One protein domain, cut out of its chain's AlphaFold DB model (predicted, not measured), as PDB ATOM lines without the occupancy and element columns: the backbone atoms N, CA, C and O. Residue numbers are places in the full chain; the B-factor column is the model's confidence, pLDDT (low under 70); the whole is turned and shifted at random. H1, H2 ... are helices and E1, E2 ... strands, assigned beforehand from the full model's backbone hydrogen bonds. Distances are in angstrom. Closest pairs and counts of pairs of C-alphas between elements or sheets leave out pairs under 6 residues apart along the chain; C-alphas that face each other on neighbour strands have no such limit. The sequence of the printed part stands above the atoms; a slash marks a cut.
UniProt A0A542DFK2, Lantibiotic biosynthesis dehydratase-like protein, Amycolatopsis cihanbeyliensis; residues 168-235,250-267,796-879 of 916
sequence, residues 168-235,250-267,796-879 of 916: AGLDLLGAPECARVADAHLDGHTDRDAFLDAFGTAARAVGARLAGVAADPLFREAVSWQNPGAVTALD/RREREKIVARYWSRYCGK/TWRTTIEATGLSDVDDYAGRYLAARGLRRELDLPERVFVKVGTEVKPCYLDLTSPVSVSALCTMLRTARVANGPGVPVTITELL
ATOM      1  N   ALA A 168      21.642  -8.791  12.564       95.31
ATOM      2  CA  ALA A 168      22.491  -8.791  11.365       95.31
ATOM      3  C   ALA A 168      22.830 -10.208  10.857       95.31
ATOM      4  O   ALA A 168      23.197 -10.394   9.698       95.31
ATOM      5  N   GLY A 169      22.649 -11.247  11.683       95.50
ATOM      6  CA  GLY A 169      22.749 -12.635  11.242       95.50
ATOM      7  C   GLY A 169      21.810 -12.954  10.073       95.50
ATOM      8  O   GLY A 169      22.143 -13.785   9.226       95.50
ATOM      9  N   LEU A 170      20.677 -12.255   9.950       95.25
ATOM     10  CA  LEU A 170      19.751 -12.414   8.825       95.25
ATOM     11  C   LEU A 170      20.373 -12.037   7.469       95.25
ATOM     12  O   LEU A 170      20.015 -12.640   6.453       95.25
ATOM     13  N   ASP A 171      21.357 -11.133   7.441       94.56
ATOM     14  CA  ASP A 171      22.044 -10.707   6.214       94.56
ATOM     15  C   ASP A 171      22.862 -11.838   5.571       94.56
ATOM     16  O   ASP A 171      23.103 -11.842   4.359       94.56
ATOM     17  N   LEU A 172      23.225 -12.865   6.352       94.25
ATOM     18  CA  LEU A 172      23.907 -14.061   5.846       94.25
ATOM     19  C   LEU A 172      23.071 -14.836   4.821       94.25
ATOM     20  O   LEU A 172      23.626 -15.612   4.041       94.25
ATOM     21  N   LEU A 173      21.751 -14.637   4.805       94.25
ATOM     22  CA  LEU A 173      20.857 -15.293   3.856       94.25
ATOM     23  C   LEU A 173      20.698 -14.496   2.556       94.25
ATOM     24  O   LEU A 173      20.377 -15.097   1.529       94.25
ATOM     25  N   GLY A 174      20.935 -13.183   2.580       95.12
ATOM     26  CA  GLY A 174      20.648 -12.281   1.467       95.12
ATOM     27  C   GLY A 174      21.552 -12.488   0.247       95.12
ATOM     28  O   GLY A 174      22.726 -12.861   0.368       95.12
ATOM     29  N   ALA A 175      21.007 -12.226  -0.941       97.31
ATOM     30  CA  ALA A 175      21.729 -12.205  -2.214       97.31
ATOM     31  C   ALA A 175      21.202 -11.083  -3.144       97.31
ATOM     32  O   ALA A 175      20.637 -11.370  -4.203       97.31
ATOM     33  N   PRO A 176      21.386  -9.799  -2.771       97.12
ATOM     34  CA  PRO A 176      20.786  -8.658  -3.473       97.12
ATOM     35  C   PRO A 176      21.216  -8.543  -4.941       97.12
ATOM     36  O   PRO A 176      20.408  -8.190  -5.794       97.12
ATOM     37  N   GLU A 177      22.457  -8.907  -5.272       97.44
ATOM     38  CA  GLU A 177      22.926  -8.870  -6.663       97.44
ATOM     39  C   GLU A 177      22.209  -9.904  -7.549       97.44
ATOM     40  O   GLU A 177      21.856  -9.615  -8.689       97.44
ATOM     41  N   CYS A 178      21.911 -11.092  -7.012       97.75
ATOM     42  CA  CYS A 178      21.107 -12.088  -7.722       97.75
ATOM     43  C   CYS A 178      19.674 -11.595  -7.937       97.75
ATOM     44  O   CYS A 178      19.124 -11.794  -9.018       97.75
ATOM     45  N   ALA A 179      19.092 -10.926  -6.937       97.88
ATOM     46  CA  ALA A 179      17.769 -10.324  -7.056       97.88
ATOM     47  C   ALA A 179      17.746  -9.266  -8.169       97.88
ATOM     48  O   ALA A 179      16.895  -9.330  -9.049       97.88
ATOM     49  N   ARG A 180      18.750  -8.378  -8.212       97.94
ATOM     50  CA  ARG A 180      18.897  -7.352  -9.258       97.94
ATOM     51  C   ARG A 180      18.978  -7.952 -10.665       97.94
ATOM     52  O   ARG A 180      18.328  -7.453 -11.580       97.94
ATOM     53  N   VAL A 181      19.768  -9.013 -10.854       98.19
ATOM     54  CA  VAL A 181      19.889  -9.700 -12.156       98.19
ATOM     55  C   VAL A 181      18.594 -10.433 -12.522       98.19
ATOM     56  O   VAL A 181      18.181 -10.398 -13.678       98.19
ATOM     57  N   ALA A 182      17.930 -11.069 -11.554       97.94
ATOM     58  CA  ALA A 182      16.646 -11.729 -11.767       97.94
ATOM     59  C   ALA A 182      15.545 -10.733 -12.158       97.94
ATOM     60  O   ALA A 182      14.790 -10.993 -13.092       97.94
ATOM     61  N   ASP A 183      15.489  -9.573 -11.506       97.81
ATOM     62  CA  ASP A 183      14.521  -8.527 -11.827       97.81
ATOM     63  C   ASP A 183      14.801  -7.938 -13.220       97.81
ATOM     64  O   ASP A 183      13.879  -7.833 -14.026       97.81
ATOM     65  N   ALA A 184      16.071  -7.692 -13.567       97.50
ATOM     66  CA  ALA A 184      16.464  -7.294 -14.921       97.50
ATOM     67  C   ALA A 184      16.095  -8.349 -15.980       97.50
ATOM     68  O   ALA A 184      15.782  -8.002 -17.118       97.50
ATOM     69  N   HIS A 185      16.123  -9.638 -15.630       97.88
ATOM     70  CA  HIS A 185      15.687 -10.708 -16.526       97.88
ATOM     71  C   HIS A 185      14.170 -10.672 -16.740       97.88
ATOM     72  O   HIS A 185      13.717 -10.779 -17.879       97.88
ATOM     73  N   LEU A 186      13.392 -10.467 -15.671       96.56
ATOM     74  CA  LEU A 186      11.936 -10.301 -15.750       96.56
ATOM     75  C   LEU A 186      11.537  -9.067 -16.583       96.56
ATOM     76  O   LEU A 186      10.520  -9.112 -17.267       96.56
ATOM     77  N   ASP A 187      12.363  -8.016 -16.587       95.56
ATOM     78  CA  ASP A 187      12.202  -6.828 -17.446       95.56
ATOM     79  C   ASP A 187      12.669  -7.024 -18.900       95.56
ATOM     80  O   ASP A 187      12.514  -6.134 -19.738       95.56
ATOM     81  N   GLY A 188      13.275  -8.170 -19.226       96.06
ATOM     82  CA  GLY A 188      13.855  -8.423 -20.547       96.06
ATOM     83  C   GLY A 188      15.156  -7.657 -20.823       96.06
ATOM     84  O   GLY A 188      15.570  -7.547 -21.976       96.06
ATOM     85  N   HIS A 189      15.820  -7.127 -19.790       96.25
ATOM     86  CA  HIS A 189      17.100  -6.414 -19.889       96.25
ATOM     87  C   HIS A 189      18.332  -7.334 -19.863       96.25
ATOM     88  O   HIS A 189      19.429  -6.889 -20.195       96.25
ATOM     89  N   THR A 190      18.174  -8.605 -19.486       96.06
ATOM     90  CA  THR A 190      19.232  -9.625 -19.561       96.06
ATOM     91  C   THR A 190      18.661 -10.983 -19.963       96.06
ATOM     92  O   THR A 190      17.480 -11.271 -19.745       96.06
ATOM     93  N   ASP A 191      19.498 -11.838 -20.552       95.62
ATOM     94  CA  ASP A 191      19.098 -13.187 -20.941       95.62
ATOM     95  C   ASP A 191      19.009 -14.155 -19.745       95.62
ATOM     96  O   ASP A 191      19.381 -13.851 -18.605       95.62
ATOM     97  N   ARG A 192      18.446 -15.335 -20.017       95.38
ATOM     98  CA  ARG A 192      18.231 -16.383 -19.014       95.38
ATOM     99  C   ARG A 192      19.545 -16.977 -18.505       95.38
ATOM    100  O   ARG A 192      19.599 -17.371 -17.343       95.38
ATOM    101  N   ASP A 193      20.574 -17.047 -19.342       96.44
ATOM    102  CA  ASP A 193      21.853 -17.662 -18.981       96.44
ATOM    103  C   ASP A 193      22.596 -16.792 -17.958       96.44
ATOM    104  O   ASP A 193      23.041 -17.301 -16.929       96.44
ATOM    105  N   ALA A 194      22.597 -15.471 -18.149       95.81
ATOM    106  CA  ALA A 194      23.119 -14.515 -17.177       95.81
ATOM    107  C   ALA A 194      22.401 -14.608 -15.818       95.81
ATOM    108  O   ALA A 194      23.045 -14.572 -14.765       95.81
ATOM    109  N   PHE A 195      21.073 -14.782 -15.818       97.12
ATOM    110  CA  PHE A 195      20.319 -15.042 -14.589       97.12
ATOM    111  C   PHE A 195      20.740 -16.361 -13.924       97.12
ATOM    112  O   PHE A 195      20.989 -16.386 -12.717       97.12
ATOM    113  N   LEU A 196      20.828 -17.457 -14.683       97.00
ATOM    114  CA  LEU A 196      21.191 -18.768 -14.141       97.00
ATOM    115  C   LEU A 196      22.601 -18.766 -13.533       97.00
ATOM    116  O   LEU A 196      22.806 -19.372 -12.476       97.00
ATOM    117  N   ASP A 197      23.543 -18.043 -14.138       96.25
ATOM    118  CA  ASP A 197      24.902 -17.868 -13.620       96.25
ATOM    119  C   ASP A 197      24.928 -17.057 -12.317       96.25
ATOM    120  O   ASP A 197      25.563 -17.471 -11.333       96.25
ATOM    121  N   ALA A 198      24.192 -15.940 -12.264       97.06
ATOM    122  CA  ALA A 198      24.048 -15.133 -11.053       97.06
ATOM    123  C   ALA A 198      23.385 -15.934  -9.918       97.06
ATOM    124  O   ALA A 198      23.893 -15.965  -8.791       97.06
ATOM    125  N   PHE A 199      22.311 -16.664 -10.226       96.81
ATOM    126  CA  PHE A 199      21.607 -17.534  -9.286       96.81
ATOM    127  C   PHE A 199      22.498 -18.660  -8.761       96.81
ATOM    128  O   PHE A 199      22.571 -18.891  -7.552       96.81
ATOM    129  N   GLY A 200      23.219 -19.353  -9.647       94.38
ATOM    130  CA  GLY A 200      24.142 -20.418  -9.265       94.38
ATOM    131  C   GLY A 200      25.260 -19.916  -8.348       94.38
ATOM    132  O   GLY A 200      25.619 -20.594  -7.383       94.38
ATOM    133  N   THR A 201      25.778 -18.715  -8.616       95.00
ATOM    134  CA  THR A 201      26.793 -18.053  -7.785       95.00
ATOM    135  C   THR A 201      26.243 -17.693  -6.409       95.00
ATOM    136  O   THR A 201      26.840 -18.064  -5.395       95.00
ATOM    137  N   ALA A 202      25.068 -17.064  -6.350       95.88
ATOM    138  CA  ALA A 202      24.408 -16.722  -5.095       95.88
ATOM    139  C   ALA A 202      24.058 -17.956  -4.253       95.88
ATOM    140  O   ALA A 202      24.322 -17.977  -3.051       95.88
ATOM    141  N   ALA A 203      23.526 -19.013  -4.872       93.69
ATOM    142  CA  ALA A 203      23.187 -20.252  -4.180       93.69
ATOM    143  C   ALA A 203      24.420 -20.914  -3.542       93.69
ATOM    144  O   ALA A 203      24.343 -21.363  -2.399       93.69
ATOM    145  N   ARG A 204      25.571 -20.935  -4.235       91.56
ATOM    146  CA  ARG A 204      26.837 -21.434  -3.665       91.56
ATOM    147  C   ARG A 204      27.331 -20.558  -2.514       91.56
ATOM    148  O   ARG A 204      27.689 -21.090  -1.467       91.56
ATOM    149  N   ALA A 205      27.297 -19.236  -2.674       93.50
ATOM    150  CA  ALA A 205      27.745 -18.298  -1.644       93.50
ATOM    151  C   ALA A 205      26.892 -18.374  -0.361       93.50
ATOM    152  O   ALA A 205      27.428 -18.406   0.746       93.50
ATOM    153  N   VAL A 206      25.562 -18.447  -0.486       94.06
ATOM    154  CA  VAL A 206      24.654 -18.678   0.654       94.06
ATOM    155  C   VAL A 206      24.912 -20.051   1.284       94.06
ATOM    156  O   VAL A 206      25.026 -20.151   2.504       94.06
ATOM    157  N   GLY A 207      25.071 -21.101   0.473       92.31
ATOM    158  CA  GLY A 207      25.362 -22.452   0.961       92.31
ATOM    159  C   GLY A 207      26.678 -22.558   1.742       92.31
ATOM    160  O   GLY A 207      26.740 -23.302   2.720       92.31
ATOM    161  N   ALA A 208      27.713 -21.806   1.355       91.88
ATOM    162  CA  ALA A 208      28.979 -21.731   2.085       91.88
ATOM    163  C   ALA A 208      28.823 -21.016   3.440       91.88
ATOM    164  O   ALA A 208      29.282 -21.529   4.459       91.88
ATOM    165  N   ARG A 209      28.099 -19.886   3.480       95.12
ATOM    166  CA  ARG A 209      27.782 -19.176   4.736       95.12
ATOM    167  C   ARG A 209      26.997 -20.060   5.712       95.12
ATOM    168  O   ARG A 209      27.336 -20.119   6.889       95.12
ATOM    169  N   LEU A 210      26.007 -20.809   5.220       95.12
ATOM    170  CA  LEU A 210      25.225 -21.750   6.035       95.12
ATOM    171  C   LEU A 210      26.049 -22.929   6.567       95.12
ATOM    172  O   LEU A 210      25.760 -23.423   7.654       95.12
ATOM    173  N   ALA A 211      27.066 -23.387   5.832       93.31
ATOM    174  CA  ALA A 211      27.992 -24.396   6.344       93.31
ATOM    175  C   ALA A 211      28.825 -23.852   7.518       93.31
ATOM    176  O   ALA A 211      29.027 -24.574   8.491       93.31
ATOM    177  N   GLY A 212      29.220 -22.573   7.467       94.81
ATOM    178  CA  GLY A 212      29.834 -21.871   8.597       94.81
ATOM    179  C   GLY A 212      28.905 -21.792   9.813       94.81
ATOM    180  O   GLY A 212      29.297 -22.190  10.903       94.81
ATOM    181  N   VAL A 213      27.643 -21.392   9.612       96.25
ATOM    182  CA  VAL A 213      26.620 -21.377  10.680       96.25
ATOM    183  C   VAL A 213      26.414 -22.770  11.288       96.25
ATOM    184  O   VAL A 213      26.304 -22.909  12.498       96.25
ATOM    185  N   ALA A 214      26.405 -23.832  10.477       95.50
ATOM    186  CA  ALA A 214      26.254 -25.204  10.970       95.50
ATOM    187  C   ALA A 214      27.428 -25.689  11.848       95.50
ATOM    188  O   ALA A 214      27.265 -26.657  12.603       95.50
ATOM    189  N   ALA A 215      28.593 -25.046  11.731       93.62
ATOM    190  CA  ALA A 215      29.777 -25.305  12.544       93.62
ATOM    191  C   ALA A 215      29.864 -24.404  13.791       93.62
ATOM    192  O   ALA A 215      30.681 -24.683  14.666       93.62
ATOM    193  N   ASP A 216      29.037 -23.359  13.890       94.06
ATOM    194  CA  ASP A 216      29.041 -22.426  15.017       94.06
ATOM    195  C   ASP A 216      28.656 -23.141  16.333       94.06
ATOM    196  O   ASP A 216      27.596 -23.777  16.393       94.06
ATOM    197  N   PRO A 217      29.488 -23.076  17.392       93.00
ATOM    198  CA  PRO A 217      29.234 -23.798  18.639       93.00
ATOM    199  C   PRO A 217      27.928 -23.402  19.335       93.00
ATOM    200  O   PRO A 217      27.201 -24.283  19.796       93.00
ATOM    201  N   LEU A 218      27.591 -22.109  19.356       92.44
ATOM    202  CA  LEU A 218      26.372 -21.608  19.997       92.44
ATOM    203  C   LEU A 218      25.139 -22.035  19.200       92.44
ATOM    204  O   LEU A 218      24.138 -22.475  19.764       92.44
ATOM    205  N   PHE A 219      25.203 -21.978  17.867       95.06
ATOM    206  CA  PHE A 219      24.120 -22.481  17.022       95.06
ATOM    207  C   PHE A 219      23.900 -23.984  17.221       95.06
ATOM    208  O   PHE A 219      22.761 -24.451  17.300       95.06
ATOM    209  N   ARG A 220      24.987 -24.755  17.343       93.88
ATOM    210  CA  ARG A 220      24.921 -26.192  17.629       93.88
ATOM    211  C   ARG A 220      24.318 -26.473  19.001       93.88
ATOM    212  O   ARG A 220      23.503 -27.390  19.088       93.88
ATOM    213  N   GLU A 221      24.669 -25.713  20.037       93.19
ATOM    214  CA  GLU A 221      24.042 -25.798  21.365       93.19
ATOM    215  C   GLU A 221      22.533 -25.540  21.270       93.19
ATOM    216  O   GLU A 221      21.743 -26.404  21.653       93.19
ATOM    217  N   ALA A 222      22.123 -24.427  20.650       93.81
ATOM    218  CA  ALA A 222      20.717 -24.048  20.500       93.81
ATOM    219  C   ALA A 222      19.882 -25.129  19.788       93.81
ATOM    220  O   ALA A 222      18.812 -25.532  20.262       93.81
ATOM    221  N   VAL A 223      20.392 -25.663  18.670       93.06
ATOM    222  CA  VAL A 223      19.717 -26.741  17.932       93.06
ATOM    223  C   VAL A 223      19.738 -28.051  18.720       93.06
ATOM    224  O   VAL A 223      18.751 -28.784  18.684       93.06
ATOM    225  N   SER A 224      20.818 -28.357  19.444       90.62
ATOM    226  CA  SER A 224      20.910 -29.577  20.259       90.62
ATOM    227  C   SER A 224      19.907 -29.556  21.406       90.62
ATOM    228  O   SER A 224      19.257 -30.573  21.639       90.62
ATOM    229  N   TRP A 225      19.710 -28.398  22.038       89.50
ATOM    230  CA  TRP A 225      18.678 -28.184  23.046       89.50
ATOM    231  C   TRP A 225      17.267 -28.356  22.462       89.50
ATOM    232  O   TRP A 225      16.456 -29.140  22.954       89.50
ATOM    233  N   GLN A 226      16.960 -27.652  21.369       87.69
ATOM    234  CA  GLN A 226      15.596 -27.603  20.835       87.69
ATOM    235  C   GLN A 226      15.180 -28.864  20.060       87.69
ATOM    236  O   GLN A 226      14.012 -29.270  20.095       87.69
ATOM    237  N   ASN A 227      16.099 -29.443  19.285       87.25
ATOM    238  CA  ASN A 227      15.854 -30.598  18.427       87.25
ATOM    239  C   ASN A 227      17.147 -31.403  18.185       87.25
ATOM    240  O   ASN A 227      17.789 -31.243  17.139       87.25
ATOM    241  N   PRO A 228      17.487 -32.350  19.081       81.88
ATOM    242  CA  PRO A 228      18.677 -33.188  18.940       81.88
ATOM    243  C   PRO A 228      18.784 -33.892  17.578       81.88
ATOM    244  O   PRO A 228      19.885 -34.043  17.045       81.88
ATOM    245  N   GLY A 229      17.650 -34.280  16.978       82.38
ATOM    246  CA  GLY A 229      17.600 -34.946  15.673       82.38
ATOM    247  C   GLY A 229      18.003 -34.050  14.496       82.38
ATOM    248  O   GLY A 229      18.528 -34.546  13.498       82.38
ATOM    249  N   ALA A 230      17.826 -32.729  14.608       88.00
ATOM    250  CA  ALA A 230      18.239 -31.789  13.567       88.00
ATOM    251  C   ALA A 230      19.766 -31.664  13.461       88.00
ATOM    252  O   ALA A 230      20.271 -31.344  12.386       88.00
ATOM    253  N   VAL A 231      20.518 -31.988  14.517       88.06
ATOM    254  CA  VAL A 231      21.981 -31.809  14.548       88.06
ATOM    255  C   VAL A 231      22.705 -32.693  13.535       88.06
ATOM    256  O   VAL A 231      23.697 -32.274  12.947       88.06
ATOM    257  N   THR A 232      22.134 -33.847  13.178       88.56
ATOM    258  CA  THR A 232      22.674 -34.666  12.079       88.56
ATOM    259  C   THR A 232      22.726 -33.892  10.751       88.56
ATOM    260  O   THR A 232      23.582 -34.156   9.903       88.56
ATOM    261  N   ALA A 233      21.799 -32.952  10.521       89.88
ATOM    262  CA  ALA A 233      21.838 -32.090   9.343       89.88
ATOM    263  C   ALA A 233      22.983 -31.070   9.421       89.88
ATOM    264  O   ALA A 233      23.596 -30.804   8.387       89.88
ATOM    265  N   LEU A 234      23.288 -30.564  10.623       92.62
ATOM    266  CA  LEU A 234      24.387 -29.635  10.884       92.62
ATOM    267  C   LEU A 234      25.731 -30.331  10.637       92.62
ATOM    268  O   LEU A 234      26.510 -29.858   9.815       92.62
ATOM    269  N   ASP A 235      25.951 -31.508  11.232       90.25
ATOM    270  CA  ASP A 235      27.198 -32.279  11.083       90.25
ATOM    271  C   ASP A 235      27.519 -32.559   9.614       90.25
ATOM    272  O   ASP A 235      28.637 -32.360   9.135       90.25
ATOM    273  N   ARG A 250      21.869 -31.850  -0.106       87.94
ATOM    274  CA  ARG A 250      22.577 -30.693   0.461       87.94
ATOM    275  C   ARG A 250      21.619 -29.514   0.646       87.94
ATOM    276  O   ARG A 250      21.550 -28.986   1.750       87.94
ATOM    277  N   ARG A 251      20.819 -29.187  -0.376       88.88
ATOM    278  CA  ARG A 251      19.812 -28.110  -0.306       88.88
ATOM    279  C   ARG A 251      18.804 -28.313   0.820       88.88
ATOM    280  O   ARG A 251      18.409 -27.356   1.476       88.88
ATOM    281  N   GLU A 252      18.425 -29.558   1.092       90.38
ATOM    282  CA  GLU A 252      17.505 -29.861   2.191       90.38
ATOM    283  C   GLU A 252      18.098 -29.546   3.564       90.38
ATOM    284  O   GLU A 252      17.405 -29.014   4.429       90.38
ATOM    285  N   ARG A 253      19.399 -29.795   3.746       92.62
ATOM    286  CA  ARG A 253      20.122 -29.420   4.970       92.62
ATOM    287  C   ARG A 253      20.290 -27.908   5.077       92.62
ATOM    288  O   ARG A 253      20.058 -27.361   6.148       92.62
ATOM    289  N   GLU A 254      20.620 -27.236   3.973       94.12
ATOM    290  CA  GLU A 254      20.702 -25.769   3.910       94.12
ATOM    291  C   GLU A 254      19.372 -25.121   4.331       94.12
ATOM    292  O   GLU A 254      19.376 -24.215   5.157       94.12
ATOM    293  N   LYS A 255      18.224 -25.637   3.863       94.00
ATOM    294  CA  LYS A 255      16.896 -25.164   4.298       94.00
ATOM    295  C   LYS A 255      16.647 -25.364   5.794       94.00
ATOM    296  O   LYS A 255      16.062 -24.489   6.425       94.00
ATOM    297  N   ILE A 256      17.061 -26.498   6.365       93.62
ATOM    298  CA  ILE A 256      16.929 -26.753   7.810       93.62
ATOM    299  C   ILE A 256      17.741 -25.722   8.602       93.62
ATOM    300  O   ILE A 256      17.189 -25.078   9.493       93.62
ATOM    301  N   VAL A 257      19.014 -25.523   8.247       95.50
ATOM    302  CA  VAL A 257      19.895 -24.559   8.926       95.50
ATOM    303  C   VAL A 257      19.366 -23.135   8.770       95.50
ATOM    304  O   VAL A 257      19.233 -22.437   9.769       95.50
ATOM    305  N   ALA A 258      18.965 -22.727   7.563       95.38
ATOM    306  CA  ALA A 258      18.417 -21.396   7.309       95.38
ATOM    307  C   ALA A 258      17.158 -21.100   8.143       95.38
ATOM    308  O   ALA A 258      17.014 -19.989   8.645       95.38
ATOM    309  N   ARG A 259      16.265 -22.085   8.335       93.00
ATOM    310  CA  ARG A 259      15.048 -21.929   9.156       93.00
ATOM    311  C   ARG A 259      15.348 -21.745  10.643       93.00
ATOM    312  O   ARG A 259      14.688 -20.937  11.288       93.00
ATOM    313  N   TYR A 260      16.294 -22.507  11.192       94.12
ATOM    314  CA  TYR A 260      16.704 -22.340  12.590       94.12
ATOM    315  C   TYR A 260      17.467 -21.030  12.783       94.12
ATOM    316  O   TYR A 260      17.152 -20.276  13.698       94.12
ATOM    317  N   TRP A 261      18.393 -20.716  11.878       95.94
ATOM    318  CA  TRP A 261      19.175 -19.485  11.923       95.94
ATOM    319  C   TRP A 261      18.292 -18.237  11.873       95.94
ATOM    320  O   TRP A 261      18.389 -17.377  12.746       95.94
ATOM    321  N   SER A 262      17.363 -18.165  10.912       94.31
ATOM    322  CA  SER A 262      16.448 -17.026  10.809       94.31
ATOM    323  C   SER A 262      15.522 -16.908  12.015       94.31
ATOM    324  O   SER A 262      15.221 -15.802  12.453       94.31
ATOM    325  N   ARG A 263      15.100 -18.038  12.596       92.69
ATOM    326  CA  ARG A 263      14.326 -18.048  13.837       92.69
ATOM    327  C   ARG A 263      15.129 -17.470  15.002       92.69
ATOM    328  O   ARG A 263      14.592 -16.624  15.703       92.69
ATOM    329  N   TYR A 264      16.368 -17.910  15.209       94.94
ATOM    330  CA  TYR A 264      17.162 -17.482  16.364       94.94
ATOM    331  C   TYR A 264      17.710 -16.056  16.246       94.94
ATOM    332  O   TYR A 264      17.952 -15.425  17.271       94.94
ATOM    333  N   CYS A 265      17.874 -15.542  15.023       95.56
ATOM    334  CA  CYS A 265      18.235 -14.141  14.790       95.56
ATOM    335  C   CYS A 265      17.021 -13.209  14.786       95.56
ATOM    336  O   CYS A 265      17.180 -12.031  15.058       95.56
ATOM    337  N   GLY A 266      15.836 -13.706  14.398       91.25
ATOM    338  CA  GLY A 266      14.673 -12.889  14.031       91.25
ATOM    339  C   GLY A 266      13.453 -13.003  14.947       91.25
ATOM    340  O   GLY A 266      12.459 -12.324  14.698       91.25
ATOM    341  N   LYS A 267      13.470 -13.882  15.957       89.62
ATOM    342  CA  LYS A 267      12.348 -14.068  16.888       89.62
ATOM    343  C   LYS A 267      12.805 -14.036  18.335       89.62
ATOM    344  O   LYS A 267      13.759 -14.711  18.704       89.62
ATOM    345  N   THR A 796       0.406  -5.106   5.329       94.06
ATOM    346  CA  THR A 796       0.020  -6.517   5.249       94.06
ATOM    347  C   THR A 796      -0.721  -6.816   3.951       94.06
ATOM    348  O   THR A 796      -1.669  -6.124   3.592       94.06
ATOM    349  N   TRP A 797      -0.350  -7.918   3.300       94.31
ATOM    350  CA  TRP A 797      -0.983  -8.472   2.108       94.31
ATOM    351  C   TRP A 797      -1.587  -9.843   2.430       94.31
ATOM    352  O   TRP A 797      -0.972 -10.670   3.107       94.31
ATOM    353  N   ARG A 798      -2.797 -10.109   1.944       93.56
ATOM    354  CA  ARG A 798      -3.545 -11.352   2.164       93.56
ATOM    355  C   ARG A 798      -3.895 -11.974   0.819       93.56
ATOM    356  O   ARG A 798      -4.488 -11.332  -0.039       93.56
ATOM    357  N   THR A 799      -3.523 -13.236   0.647       94.62
ATOM    358  CA  THR A 799      -3.714 -14.011  -0.584       94.62
ATOM    359  C   THR A 799      -3.943 -15.494  -0.247       94.62
ATOM    360  O   THR A 799      -4.150 -15.847   0.917       94.62
ATOM    361  N   THR A 800      -3.921 -16.382  -1.238       96.12
ATOM    362  CA  THR A 800      -4.021 -17.843  -1.071       96.12
ATOM    363  C   THR A 800      -2.815 -18.545  -1.684       96.12
ATOM    364  O   THR A 800      -2.101 -17.962  -2.498       96.12
ATOM    365  N   ILE A 801      -2.580 -19.814  -1.330       96.19
ATOM    366  CA  ILE A 801      -1.477 -20.585  -1.931       96.19
ATOM    367  C   ILE A 801      -1.569 -20.592  -3.462       96.19
ATOM    368  O   ILE A 801      -0.553 -20.408  -4.131       96.19
ATOM    369  N   GLU A 802      -2.765 -20.777  -4.017       95.25
ATOM    370  CA  GLU A 802      -2.995 -20.748  -5.465       95.25
ATOM    371  C   GLU A 802      -2.606 -19.412  -6.094       95.25
ATOM    372  O   GLU A 802      -1.809 -19.379  -7.030       95.25
ATOM    373  N   ALA A 803      -3.105 -18.311  -5.529       94.50
ATOM    374  CA  ALA A 803      -2.880 -16.974  -6.059       94.50
ATOM    375  C   ALA A 803      -1.408 -16.535  -5.975       94.50
ATOM    376  O   ALA A 803      -0.995 -15.666  -6.731       94.50
ATOM    377  N   THR A 804      -0.584 -17.155  -5.119       94.69
ATOM    378  CA  THR A 804       0.867 -16.881  -5.122       94.69
ATOM    379  C   THR A 804       1.587 -17.402  -6.370       94.69
ATOM    380  O   THR A 804       2.699 -16.962  -6.647       94.69
ATOM    381  N   GLY A 805       1.048 -18.413  -7.066       92.12
ATOM    382  CA  GLY A 805       1.721 -19.088  -8.187       92.12
ATOM    383  C   GLY A 805       2.997 -19.871  -7.822       92.12
ATOM    384  O   GLY A 805       3.602 -20.511  -8.680       92.12
ATOM    385  N   LEU A 806       3.423 -19.878  -6.552       92.94
ATOM    386  CA  LEU A 806       4.709 -20.455  -6.133       92.94
ATOM    387  C   LEU A 806       4.683 -21.977  -5.963       92.94
ATOM    388  O   LEU A 806       5.737 -22.619  -5.933       92.94
ATOM    389  N   SER A 807       3.497 -22.562  -5.785       86.62
ATOM    390  CA  SER A 807       3.370 -23.978  -5.422       86.62
ATOM    391  C   SER A 807       3.545 -24.940  -6.609       86.62
ATOM    392  O   SER A 807       3.973 -26.077  -6.391       86.62
ATOM    393  N   ASP A 808       3.307 -24.469  -7.839       83.81
ATOM    394  CA  ASP A 808       3.351 -25.252  -9.087       83.81
ATOM    395  C   ASP A 808       4.728 -25.268  -9.777       83.81
ATOM    396  O   ASP A 808       4.939 -26.013 -10.731       83.81
ATOM    397  N   VAL A 809       5.696 -24.478  -9.297       88.19
ATOM    398  CA  VAL A 809       7.022 -24.369  -9.926       88.19
ATOM    399  C   VAL A 809       7.996 -25.391  -9.340       88.19
ATOM    400  O   VAL A 809       8.247 -25.422  -8.130       88.19
ATOM    401  N   ASP A 810       8.576 -26.241 -10.186       80.56
ATOM    402  CA  ASP A 810       9.391 -27.374  -9.734       80.56
ATOM    403  C   ASP A 810      10.897 -27.131  -9.707       80.56
ATOM    404  O   ASP A 810      11.561 -27.602  -8.777       80.56
ATOM    405  N   ASP A 811      11.447 -26.399 -10.673       89.31
ATOM    406  CA  ASP A 811      12.888 -26.183 -10.738       89.31
ATOM    407  C   ASP A 811      13.355 -25.080  -9.771       89.31
ATOM    408  O   ASP A 811      12.627 -24.148  -9.426       89.31
ATOM    409  N   TYR A 812      14.588 -25.212  -9.277       89.62
ATOM    410  CA  TYR A 812      15.084 -24.385  -8.175       89.62
ATOM    411  C   TYR A 812      15.231 -22.902  -8.554       89.62
ATOM    412  O   TYR A 812      14.892 -22.035  -7.751       89.62
ATOM    413  N   ALA A 813      15.698 -22.617  -9.771       94.56
ATOM    414  CA  ALA A 813      15.874 -21.253 -10.257       94.56
ATOM    415  C   ALA A 813      14.531 -20.630 -10.679       94.56
ATOM    416  O   ALA A 813      14.279 -19.460 -10.405       94.56
ATOM    417  N   GLY A 814      13.631 -21.423 -11.266       95.12
ATOM    418  CA  GLY A 814      12.272 -21.021 -11.611       95.12
ATOM    419  C   GLY A 814      11.456 -20.613 -10.390       95.12
ATOM    420  O   GLY A 814      10.790 -19.584 -10.428       95.12
ATOM    421  N   ARG A 815      11.558 -21.348  -9.270       94.69
ATOM    422  CA  ARG A 815      10.924 -20.951  -7.994       94.69
ATOM    423  C   ARG A 815      11.384 -19.574  -7.529       94.69
ATOM    424  O   ARG A 815      10.576 -18.785  -7.050       94.69
ATOM    425  N   TYR A 816      12.678 -19.295  -7.676       97.06
ATOM    426  CA  TYR A 816      13.244 -17.995  -7.339       97.06
ATOM    427  C   TYR A 816      12.686 -16.889  -8.238       97.06
ATOM    428  O   TYR A 816      12.173 -15.905  -7.715       97.06
ATOM    429  N   LEU A 817      12.685 -17.079  -9.563       96.50
ATOM    430  CA  LEU A 817      12.079 -16.122 -10.501       96.50
ATOM    431  C   LEU A 817      10.590 -15.887 -10.231       96.50
ATOM    432  O   LEU A 817      10.149 -14.743 -10.261       96.50
ATOM    433  N   ALA A 818       9.823 -16.935  -9.926       96.38
ATOM    434  CA  ALA A 818       8.405 -16.806  -9.600       96.38
ATOM    435  C   ALA A 818       8.187 -15.966  -8.331       96.38
ATOM    436  O   ALA A 818       7.324 -15.093  -8.312       96.38
ATOM    437  N   ALA A 819       9.014 -16.157  -7.296       97.19
ATOM    438  CA  ALA A 819       8.965 -15.331  -6.090       97.19
ATOM    439  C   ALA A 819       9.361 -13.870  -6.354       97.19
ATOM    440  O   ALA A 819       8.751 -12.970  -5.780       97.19
ATOM    441  N   ARG A 820      10.331 -13.619  -7.246       97.56
ATOM    442  CA  ARG A 820      10.652 -12.259  -7.716       97.56
ATOM    443  C   ARG A 820       9.480 -11.626  -8.468       97.56
ATOM    444  O   ARG A 820       9.168 -10.465  -8.232       97.56
ATOM    445  N   GLY A 821       8.790 -12.399  -9.308       96.50
ATOM    446  CA  GLY A 821       7.561 -11.979  -9.983       96.50
ATOM    447  C   GLY A 821       6.473 -11.561  -8.992       96.50
ATOM    448  O   GLY A 821       5.995 -10.434  -9.065       96.50
ATOM    449  N   LEU A 822       6.176 -12.411  -8.004       95.81
ATOM    450  CA  LEU A 822       5.204 -12.117  -6.943       95.81
ATOM    451  C   LEU A 822       5.577 -10.854  -6.147       95.81
ATOM    452  O   LEU A 822       4.721 -10.016  -5.871       95.81
ATOM    453  N   ARG A 823       6.864 -10.692  -5.802       97.00
ATOM    454  CA  ARG A 823       7.380  -9.494  -5.119       97.00
ATOM    455  C   ARG A 823       7.105  -8.221  -5.915       97.00
ATOM    456  O   ARG A 823       6.851  -7.183  -5.322       97.00
ATOM    457  N   ARG A 824       7.201  -8.277  -7.244       94.62
ATOM    458  CA  ARG A 824       6.929  -7.137  -8.128       94.62
ATOM    459  C   ARG A 824       5.434  -6.888  -8.302       94.62
ATOM    460  O   ARG A 824       5.025  -5.738  -8.282       94.62
ATOM    461  N   GLU A 825       4.642  -7.945  -8.457       93.50
ATOM    462  CA  GLU A 825       3.187  -7.859  -8.636       93.50
ATOM    463  C   GLU A 825       2.490  -7.212  -7.434       93.50
ATOM    464  O   GLU A 825       1.602  -6.385  -7.612       93.50
ATOM    465  N   LEU A 826       2.919  -7.563  -6.220       91.56
ATOM    466  CA  LEU A 826       2.334  -7.061  -4.974       91.56
ATOM    467  C   LEU A 826       3.110  -5.884  -4.352       91.56
ATOM    468  O   LEU A 826       2.779  -5.473  -3.244       91.56
ATOM    469  N   ASP A 827       4.152  -5.390  -5.030       92.69
ATOM    470  CA  ASP A 827       5.101  -4.378  -4.534       92.69
ATOM    471  C   ASP A 827       5.650  -4.670  -3.120       92.69
ATOM    472  O   ASP A 827       5.707  -3.816  -2.237       92.69
ATOM    473  N   LEU A 828       6.052  -5.924  -2.881       95.81
ATOM    474  CA  LEU A 828       6.544  -6.348  -1.570       95.81
ATOM    475  C   LEU A 828       7.952  -5.790  -1.288       95.81
ATOM    476  O   LEU A 828       8.809  -5.769  -2.182       95.81
ATOM    477  N   PRO A 829       8.262  -5.470  -0.019       95.94
ATOM    478  CA  PRO A 829       9.636  -5.301   0.437       95.94
ATOM    479  C   PRO A 829      10.483  -6.560   0.204       95.94
ATOM    480  O   PRO A 829       9.975  -7.680   0.153       95.94
ATOM    481  N   GLU A 830      11.808  -6.403   0.149       96.31
ATOM    482  CA  GLU A 830      12.738  -7.537  -0.003       96.31
ATOM    483  C   GLU A 830      12.681  -8.535   1.160       96.31
ATOM    484  O   GLU A 830      12.984  -9.715   0.992       96.31
ATOM    485  N   ARG A 831      12.301  -8.067   2.352       96.19
ATOM    486  CA  ARG A 831      12.222  -8.880   3.563       96.19
ATOM    487  C   ARG A 831      10.840  -8.757   4.177       96.19
ATOM    488  O   ARG A 831      10.357  -7.653   4.420       96.19
ATOM    489  N   VAL A 832      10.228  -9.903   4.440       97.00
ATOM    490  CA  VAL A 832       8.845 -10.009   4.907       97.00
ATOM    491  C   VAL A 832       8.701 -11.145   5.914       97.00
ATOM    492  O   VAL A 832       9.511 -12.073   5.973       97.00
ATOM    493  N   PHE A 833       7.629 -11.100   6.690       95.94
ATOM    494  CA  PHE A 833       7.104 -12.245   7.413       95.94
ATOM    495  C   PHE A 833       5.995 -12.906   6.598       95.94
ATOM    496  O   PHE A 833       5.123 -12.223   6.072       95.94
ATOM    497  N   VAL A 834       5.995 -14.237   6.523       95.75
ATOM    498  CA  VAL A 834       4.935 -15.006   5.856       95.75
ATOM    499  C   VAL A 834       4.273 -15.952   6.850       95.75
ATOM    500  O   VAL A 834       4.940 -16.779   7.471       95.75
ATOM    501  N   LYS A 835       2.950 -15.860   6.989       95.62
ATOM    502  CA  LYS A 835       2.115 -16.813   7.729       95.62
ATOM    503  C   LYS A 835       1.263 -17.606   6.745       95.62
ATOM    504  O   LYS A 835       0.397 -17.047   6.078       95.62
ATOM    505  N   VAL A 836       1.492 -18.914   6.678       94.81
ATOM    506  CA  VAL A 836       0.592 -19.853   5.992       94.81
ATOM    507  C   VAL A 836      -0.496 -20.259   6.982       94.81
ATOM    508  O   VAL A 836      -0.185 -20.495   8.144       94.81
ATOM    509  N   GLY A 837      -1.756 -20.351   6.555       91.00
ATOM    510  CA  GLY A 837      -2.897 -20.611   7.447       91.00
ATOM    511  C   GLY A 837      -2.813 -21.916   8.249       91.00
ATOM    512  O   GLY A 837      -3.475 -22.045   9.272       91.00
ATOM    513  N   THR A 838      -1.974 -22.861   7.822       89.94
ATOM    514  CA  THR A 838      -1.699 -24.128   8.517       89.94
ATOM    515  C   THR A 838      -0.589 -24.027   9.568       89.94
ATOM    516  O   THR A 838      -0.334 -24.991  10.279       89.94
ATOM    517  N   GLU A 839       0.113 -22.895   9.642       87.75
ATOM    518  CA  GLU A 839       1.232 -22.658  10.554       87.75
ATOM    519  C   GLU A 839       0.805 -21.760  11.720       87.75
ATOM    520  O   GLU A 839       0.115 -20.752  11.548       87.75
ATOM    521  N   VAL A 840       1.282 -22.083  12.925       81.94
ATOM    522  CA  VAL A 840       0.945 -21.327  14.144       81.94
ATOM    523  C   VAL A 840       1.565 -19.925  14.124       81.94
ATOM    524  O   VAL A 840       0.903 -18.939  14.447       81.94
ATOM    525  N   LYS A 841       2.843 -19.820  13.730       84.19
ATOM    526  CA  LYS A 841       3.626 -18.572  13.761       84.19
ATOM    527  C   LYS A 841       4.138 -18.198  12.365       84.19
ATOM    528  O   LYS A 841       4.559 -19.094  11.633       84.19
ATOM    529  N   PRO A 842       4.210 -16.897  12.024       90.56
ATOM    530  CA  PRO A 842       4.834 -16.448  10.779       90.56
ATOM    531  C   PRO A 842       6.317 -16.833  10.721       90.56
ATOM    532  O   PRO A 842       6.971 -16.969  11.759       90.56
ATOM    533  N   CYS A 843       6.883 -16.988   9.527       90.50
ATOM    534  CA  CYS A 843       8.313 -17.190   9.311       90.50
ATOM    535  C   CYS A 843       8.951 -15.975   8.629       90.50
ATOM    536  O   CYS A 843       8.320 -15.314   7.810       90.50
ATOM    537  N   TYR A 844      10.201 -15.679   8.989       94.12
ATOM    538  CA  TYR A 844      11.009 -14.683   8.289       94.12
ATOM    539  C   TYR A 844      11.353 -15.182   6.885       94.12
ATOM    540  O   TYR A 844      11.728 -16.349   6.713       94.12
ATOM    541  N   LEU A 845      11.292 -14.282   5.911       94.75
ATOM    542  CA  LEU A 845      11.657 -14.536   4.531       94.75
ATOM    543  C   LEU A 845      12.454 -13.360   3.960       94.75
ATOM    544  O   LEU A 845      11.996 -12.222   3.969       94.75
ATOM    545  N   ASP A 846      13.621 -13.672   3.400       96.06
ATOM    546  CA  ASP A 846      14.374 -12.770   2.530       96.06
ATOM    547  C   ASP A 846      14.149 -13.203   1.071       96.06
ATOM    548  O   ASP A 846      14.587 -14.286   0.667       96.06
ATOM    549  N   LEU A 847      13.442 -12.383   0.292       97.12
ATOM    550  CA  LEU A 847      13.093 -12.636  -1.112       97.12
ATOM    551  C   LEU A 847      14.287 -12.468  -2.060       97.12
ATOM    552  O   LEU A 847      14.192 -12.842  -3.231       97.12
ATOM    553  N   THR A 848      15.425 -11.965  -1.575       97.31
ATOM    554  CA  THR A 848      16.690 -12.013  -2.318       97.31
ATOM    555  C   THR A 848      17.365 -13.379  -2.194       97.31
ATOM    556  O   THR A 848      18.203 -13.717  -3.025       97.31
ATOM    557  N   SER A 849      16.995 -14.196  -1.201       96.56
ATOM    558  CA  SER A 849      17.692 -15.430  -0.833       96.56
ATOM    559  C   SER A 849      17.166 -16.679  -1.562       96.56
ATOM    560  O   SER A 849      16.029 -17.099  -1.317       96.56
ATOM    561  N   PRO A 850      17.994 -17.376  -2.373       95.19
ATOM    562  CA  PRO A 850      17.593 -18.623  -3.031       95.19
ATOM    563  C   PRO A 850      17.069 -19.702  -2.071       95.19
ATOM    564  O   PRO A 850      16.058 -20.351  -2.345       95.19
ATOM    565  N   VAL A 851      17.733 -19.890  -0.924       94.94
ATOM    566  CA  VAL A 851      17.375 -20.939   0.046       94.94
ATOM    567  C   VAL A 851      16.072 -20.619   0.779       94.94
ATOM    568  O   VAL A 851      15.245 -21.516   0.959       94.94
ATOM    569  N   SER A 852      15.852 -19.351   1.146       94.62
ATOM    570  CA  SER A 852      14.646 -18.924   1.863       94.62
ATOM    571  C   SER A 852      13.410 -19.048   0.971       94.62
ATOM    572  O   SER A 852      12.408 -19.628   1.395       94.62
ATOM    573  N   VAL A 853      13.509 -18.637  -0.300       95.75
ATOM    574  CA  VAL A 853      12.443 -18.848  -1.295       95.75
ATOM    575  C   VAL A 853      12.158 -20.341  -1.498       95.75
ATOM    576  O   VAL A 853      11.004 -20.766  -1.498       95.75
ATOM    577  N   SER A 854      13.195 -21.178  -1.586       94.25
ATOM    578  CA  SER A 854      13.029 -22.638  -1.680       94.25
ATOM    579  C   SER A 854      12.260 -23.231  -0.501       94.25
ATOM    580  O   SER A 854      11.431 -24.132  -0.676       94.25
ATOM    581  N   ALA A 855      12.555 -22.749   0.711       93.12
ATOM    582  CA  ALA A 855      11.885 -23.167   1.933       93.12
ATOM    583  C   ALA A 855      10.408 -22.755   1.921       93.12
ATOM    584  O   ALA A 855       9.562 -23.606   2.205       93.12
ATOM    585  N   LEU A 856      10.095 -21.523   1.499       94.06
ATOM    586  CA  LEU A 856       8.716 -21.069   1.309       94.06
ATOM    587  C   LEU A 856       7.966 -21.962   0.311       94.06
ATOM    588  O   LEU A 856       6.925 -22.512   0.661       94.06
ATOM    589  N   CYS A 857       8.499 -22.175  -0.896       94.31
ATOM    590  CA  CYS A 857       7.842 -23.013  -1.908       94.31
ATOM    591  C   CYS A 857       7.583 -24.442  -1.404       94.31
ATOM    592  O   CYS A 857       6.550 -25.034  -1.711       94.31
ATOM    593  N   THR A 858       8.509 -24.998  -0.612       92.00
ATOM    594  CA  THR A 858       8.333 -26.322   0.010       92.00
ATOM    595  C   THR A 858       7.173 -26.300   1.009       92.00
ATOM    596  O   THR A 858       6.303 -27.163   0.946       92.00
ATOM    597  N   MET A 859       7.129 -25.292   1.886       92.31
ATOM    598  CA  MET A 859       6.078 -25.123   2.893       92.31
ATOM    599  C   MET A 859       4.694 -24.945   2.253       92.31
ATOM    600  O   MET A 859       3.757 -25.649   2.622       92.31
ATOM    601  N   LEU A 860       4.579 -24.081   1.238       94.69
ATOM    602  CA  LEU A 860       3.331 -23.862   0.498       94.69
ATOM    603  C   LEU A 860       2.853 -25.143  -0.197       94.69
ATOM    604  O   LEU A 860       1.673 -25.476  -0.153       94.69
ATOM    605  N   ARG A 861       3.767 -25.911  -0.800       93.25
ATOM    606  CA  ARG A 861       3.423 -27.185  -1.439       93.25
ATOM    607  C   ARG A 861       2.905 -28.208  -0.430       93.25
ATOM    608  O   ARG A 861       1.888 -28.843  -0.690       93.25
ATOM    609  N   THR A 862       3.570 -28.352   0.715       92.62
ATOM    610  CA  THR A 862       3.122 -29.251   1.788       92.62
ATOM    611  C   THR A 862       1.742 -28.851   2.306       92.62
ATOM    612  O   THR A 862       0.860 -29.703   2.396       92.62
ATOM    613  N   ALA A 863       1.526 -27.561   2.577       93.62
ATOM    614  CA  ALA A 863       0.239 -27.050   3.038       93.62
ATOM    615  C   ALA A 863      -0.875 -27.272   2.002       93.62
ATOM    616  O   ALA A 863      -1.955 -27.735   2.368       93.62
ATOM    617  N   ARG A 864      -0.594 -27.040   0.712       94.38
ATOM    618  CA  ARG A 864      -1.538 -27.291  -0.388       94.38
ATOM    619  C   ARG A 864      -1.925 -28.756  -0.515       94.38
ATOM    620  O   ARG A 864      -3.099 -29.048  -0.706       94.38
ATOM    621  N   VAL A 865      -0.963 -29.675  -0.426       93.81
ATOM    622  CA  VAL A 865      -1.248 -31.118  -0.506       93.81
ATOM    623  C   VAL A 865      -2.142 -31.559   0.651       93.81
ATOM    624  O   VAL A 865      -3.046 -32.360   0.446       93.81
ATOM    625  N   ALA A 866      -1.903 -31.030   1.851       93.00
ATOM    626  CA  ALA A 866      -2.649 -31.423   3.040       93.00
ATOM    627  C   ALA A 866      -4.031 -30.752   3.157       93.00
ATOM    628  O   ALA A 866      -4.960 -31.387   3.645       93.00
ATOM    629  N   ASN A 867      -4.178 -29.492   2.726       95.38
ATOM    630  CA  ASN A 867      -5.351 -28.659   3.043       95.38
ATOM    631  C   ASN A 867      -5.975 -27.950   1.825       95.38
ATOM    632  O   ASN A 867      -6.946 -27.211   1.966       95.38
ATOM    633  N   GLY A 868      -5.444 -28.175   0.624       94.12
ATOM    634  CA  GLY A 868      -5.956 -27.611  -0.621       94.12
ATOM    635  C   GLY A 868      -5.342 -26.259  -1.028       94.12
ATOM    636  O   GLY A 868      -4.571 -25.649  -0.287       94.12
ATOM    637  N   PRO A 869      -5.654 -25.782  -2.246       94.06
ATOM    638  CA  PRO A 869      -5.049 -24.580  -2.839       94.06
ATOM    639  C   PRO A 869      -5.544 -23.254  -2.228       94.06
ATOM    640  O   PRO A 869      -4.824 -22.257  -2.257       94.06
ATOM    641  N   GLY A 870      -6.737 -23.250  -1.622       95.69
ATOM    642  CA  GLY A 870      -7.362 -22.068  -1.015       95.69
ATOM    643  C   GLY A 870      -6.848 -21.695   0.379       95.69
ATOM    644  O   GLY A 870      -7.408 -20.801   1.007       95.69
ATOM    645  N   VAL A 871      -5.811 -22.369   0.887       96.50
ATOM    646  CA  VAL A 871      -5.223 -22.055   2.198       96.50
ATOM    647  C   VAL A 871      -4.744 -20.594   2.214       96.50
ATOM    648  O   VAL A 871      -3.992 -20.202   1.315       96.50
ATOM    649  N   PRO A 872      -5.132 -19.792   3.225       95.69
ATOM    650  CA  PRO A 872      -4.709 -18.400   3.327       95.69
ATOM    651  C   PRO A 872      -3.195 -18.247   3.492       95.69
ATOM    652  O   PRO A 872      -2.547 -19.015   4.208       95.69
ATOM    653  N   VAL A 873      -2.645 -17.207   2.875       95.88
ATOM    654  CA  VAL A 873      -1.266 -16.749   3.050       95.88
ATOM    655  C   VAL A 873      -1.308 -15.267   3.398       95.88
ATOM    656  O   VAL A 873      -1.866 -14.459   2.660       95.88
ATOM    657  N   THR A 874      -0.735 -14.906   4.539       95.69
ATOM    658  CA  THR A 874      -0.576 -13.514   4.970       95.69
ATOM    659  C   THR A 874       0.897 -13.145   4.907       95.69
ATOM    660  O   THR A 874       1.734 -13.852   5.468       95.69
ATOM    661  N   ILE A 875       1.209 -12.056   4.216       96.81
ATOM    662  CA  ILE A 875       2.546 -11.483   4.101       96.81
ATOM    663  C   ILE A 875       2.519 -10.158   4.857       96.81
ATOM    664  O   ILE A 875       1.617  -9.358   4.644       96.81
ATOM    665  N   THR A 876       3.482  -9.918   5.735       95.69
ATOM    666  CA  THR A 876       3.599  -8.675   6.506       95.69
ATOM    667  C   THR A 876       5.008  -8.136   6.340       95.69
ATOM    668  O   THR A 876       5.966  -8.910   6.295       95.69
ATOM    669  N   GLU A 877       5.164  -6.822   6.238       96.25
ATOM    670  CA  GLU A 877       6.488  -6.200   6.170       96.25
ATOM    671  C   GLU A 877       7.383  -6.556   7.376       96.25
ATOM    672  O   GLU A 877       6.907  -6.814   8.488       96.25
ATOM    673  N   LEU A 878       8.705  -6.553   7.170       95.62
ATOM    674  CA  LEU A 878       9.671  -6.678   8.261       95.62
ATOM    675  C   LEU A 878       9.836  -5.330   8.975       95.62
ATOM    676  O   LEU A 878      10.480  -4.421   8.453       95.62
ATOM    677  N   LEU A 879       9.288  -5.220  10.185       95.00
ATOM    678  CA  LEU A 879       9.473  -4.053  11.045       95.00
ATOM    679  C   LEU A 879       9.504  -4.470  12.530       95.00
ATOM    680  O   LEU A 879       8.527  -5.083  12.983       95.00
TER     681      LEU A 879
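Overview. This is residues 168 to 235, 250 to 267 and 796 to 879 of the 916 residues of the protein "Lantibiotic biosynthesis dehydratase-like protein" of Amycolatopsis cihanbeyliensis (UniProt A0A542DFK2). A small, strongly twisted sheet of four strands has H8 over one face, running along the strands, and the long helix H3 crosses the first residues of H8 at about a right angle. H2 folds back along H3 from its first residue, the hairpin of H4 and H5 sits at its other end, H6 packs between H3 and edge strand E3 with short H1 beside it, and H7 joins H2 to H8. The printed part has 170 residues, with eight named helices and four named strands in the order H1 H2 H3 H4 H5 H6 E1 H7 E2 E3 H8 E4; the sheet's order is E1 E4 E2 E3, all antiparallel, and the class is mixed. The whole is compact, with a radius of gyration of the C-alphas of 15.7 A and spans of 46 by 36 by 30 A.

Along the chain. Find E1, residues 796 to 800, from C-alpha 796 at (0.020, -6.517, 5.249). Its sheet also holds E4, residues 872 to 877, 16.8 A from first to last C-alpha; E2, residues 831 to 836, 16.2 A; and E3, residues 843 to 846. H8, residues 850 to 867, runs 25.8 A. H3, residues 192 to 215, runs 34.8 A from C-alpha 192 at (18.231, -16.383, -19.014). Look also for H1, residues 168 to 173; H2, 176 to 186; H4, 217 to 226; H5, 228 to 235; H6, 250 to 266, 23.7 A; and H7, 812 to 825, 20.4 A.

Arrangement. Within hydrogen-bond range across the sheet are N 797 and O 875 of E1 and E4, 2.8 A, N 833 and O 876 of E2 and E4, 2.8 A, and N 832 and O 845 of the hairpin E2 and E3, 3.0 A. E1, H7, E2 and E3, H8, E4 are split strand-helix-strand units, same-way strands with another strand between them in the sheet; both crossovers are right-handed. H8 on one face makes two layers, with a height over the sheet of 9.4 A. H3 touches H8, about perpendicular at 89 degrees, closest at the C-alphas of Ala 203 and Pro 850, 5.9 A. H2 and H3, and H4 and H5, are helical hairpins. H6 touches H8, closest at the C-alphas of Lys 255 and Ala 855, 5.9 A; H6 and H1 only graze the sheet. H7 touches H8, closest at the C-alphas of Tyr 816 and Pro 850, 6.2 A. Every O i to N i+4 pair is within hydrogen-bond range in H2, H3, H4, H6 and H8; H7 has 9 of 10, H1 has 0 of 2 but 3 of 3 O i to N i+3 pairs, and H5 has 1 of 4 and 3 of 5.

Size, cuts and confidence. The C-alphas farthest apart are those of His 189 and Trp 225, 48.2 A. Two cuts leave out residues 236 to 249, a gap of 11.7 A between C-alphas 235 and 250, and 268 to 795, a gap of 18.6 A between C-alphas 267 and 796. The link from E1 to H7 is long. No printed residue is under 70 in pLDDT.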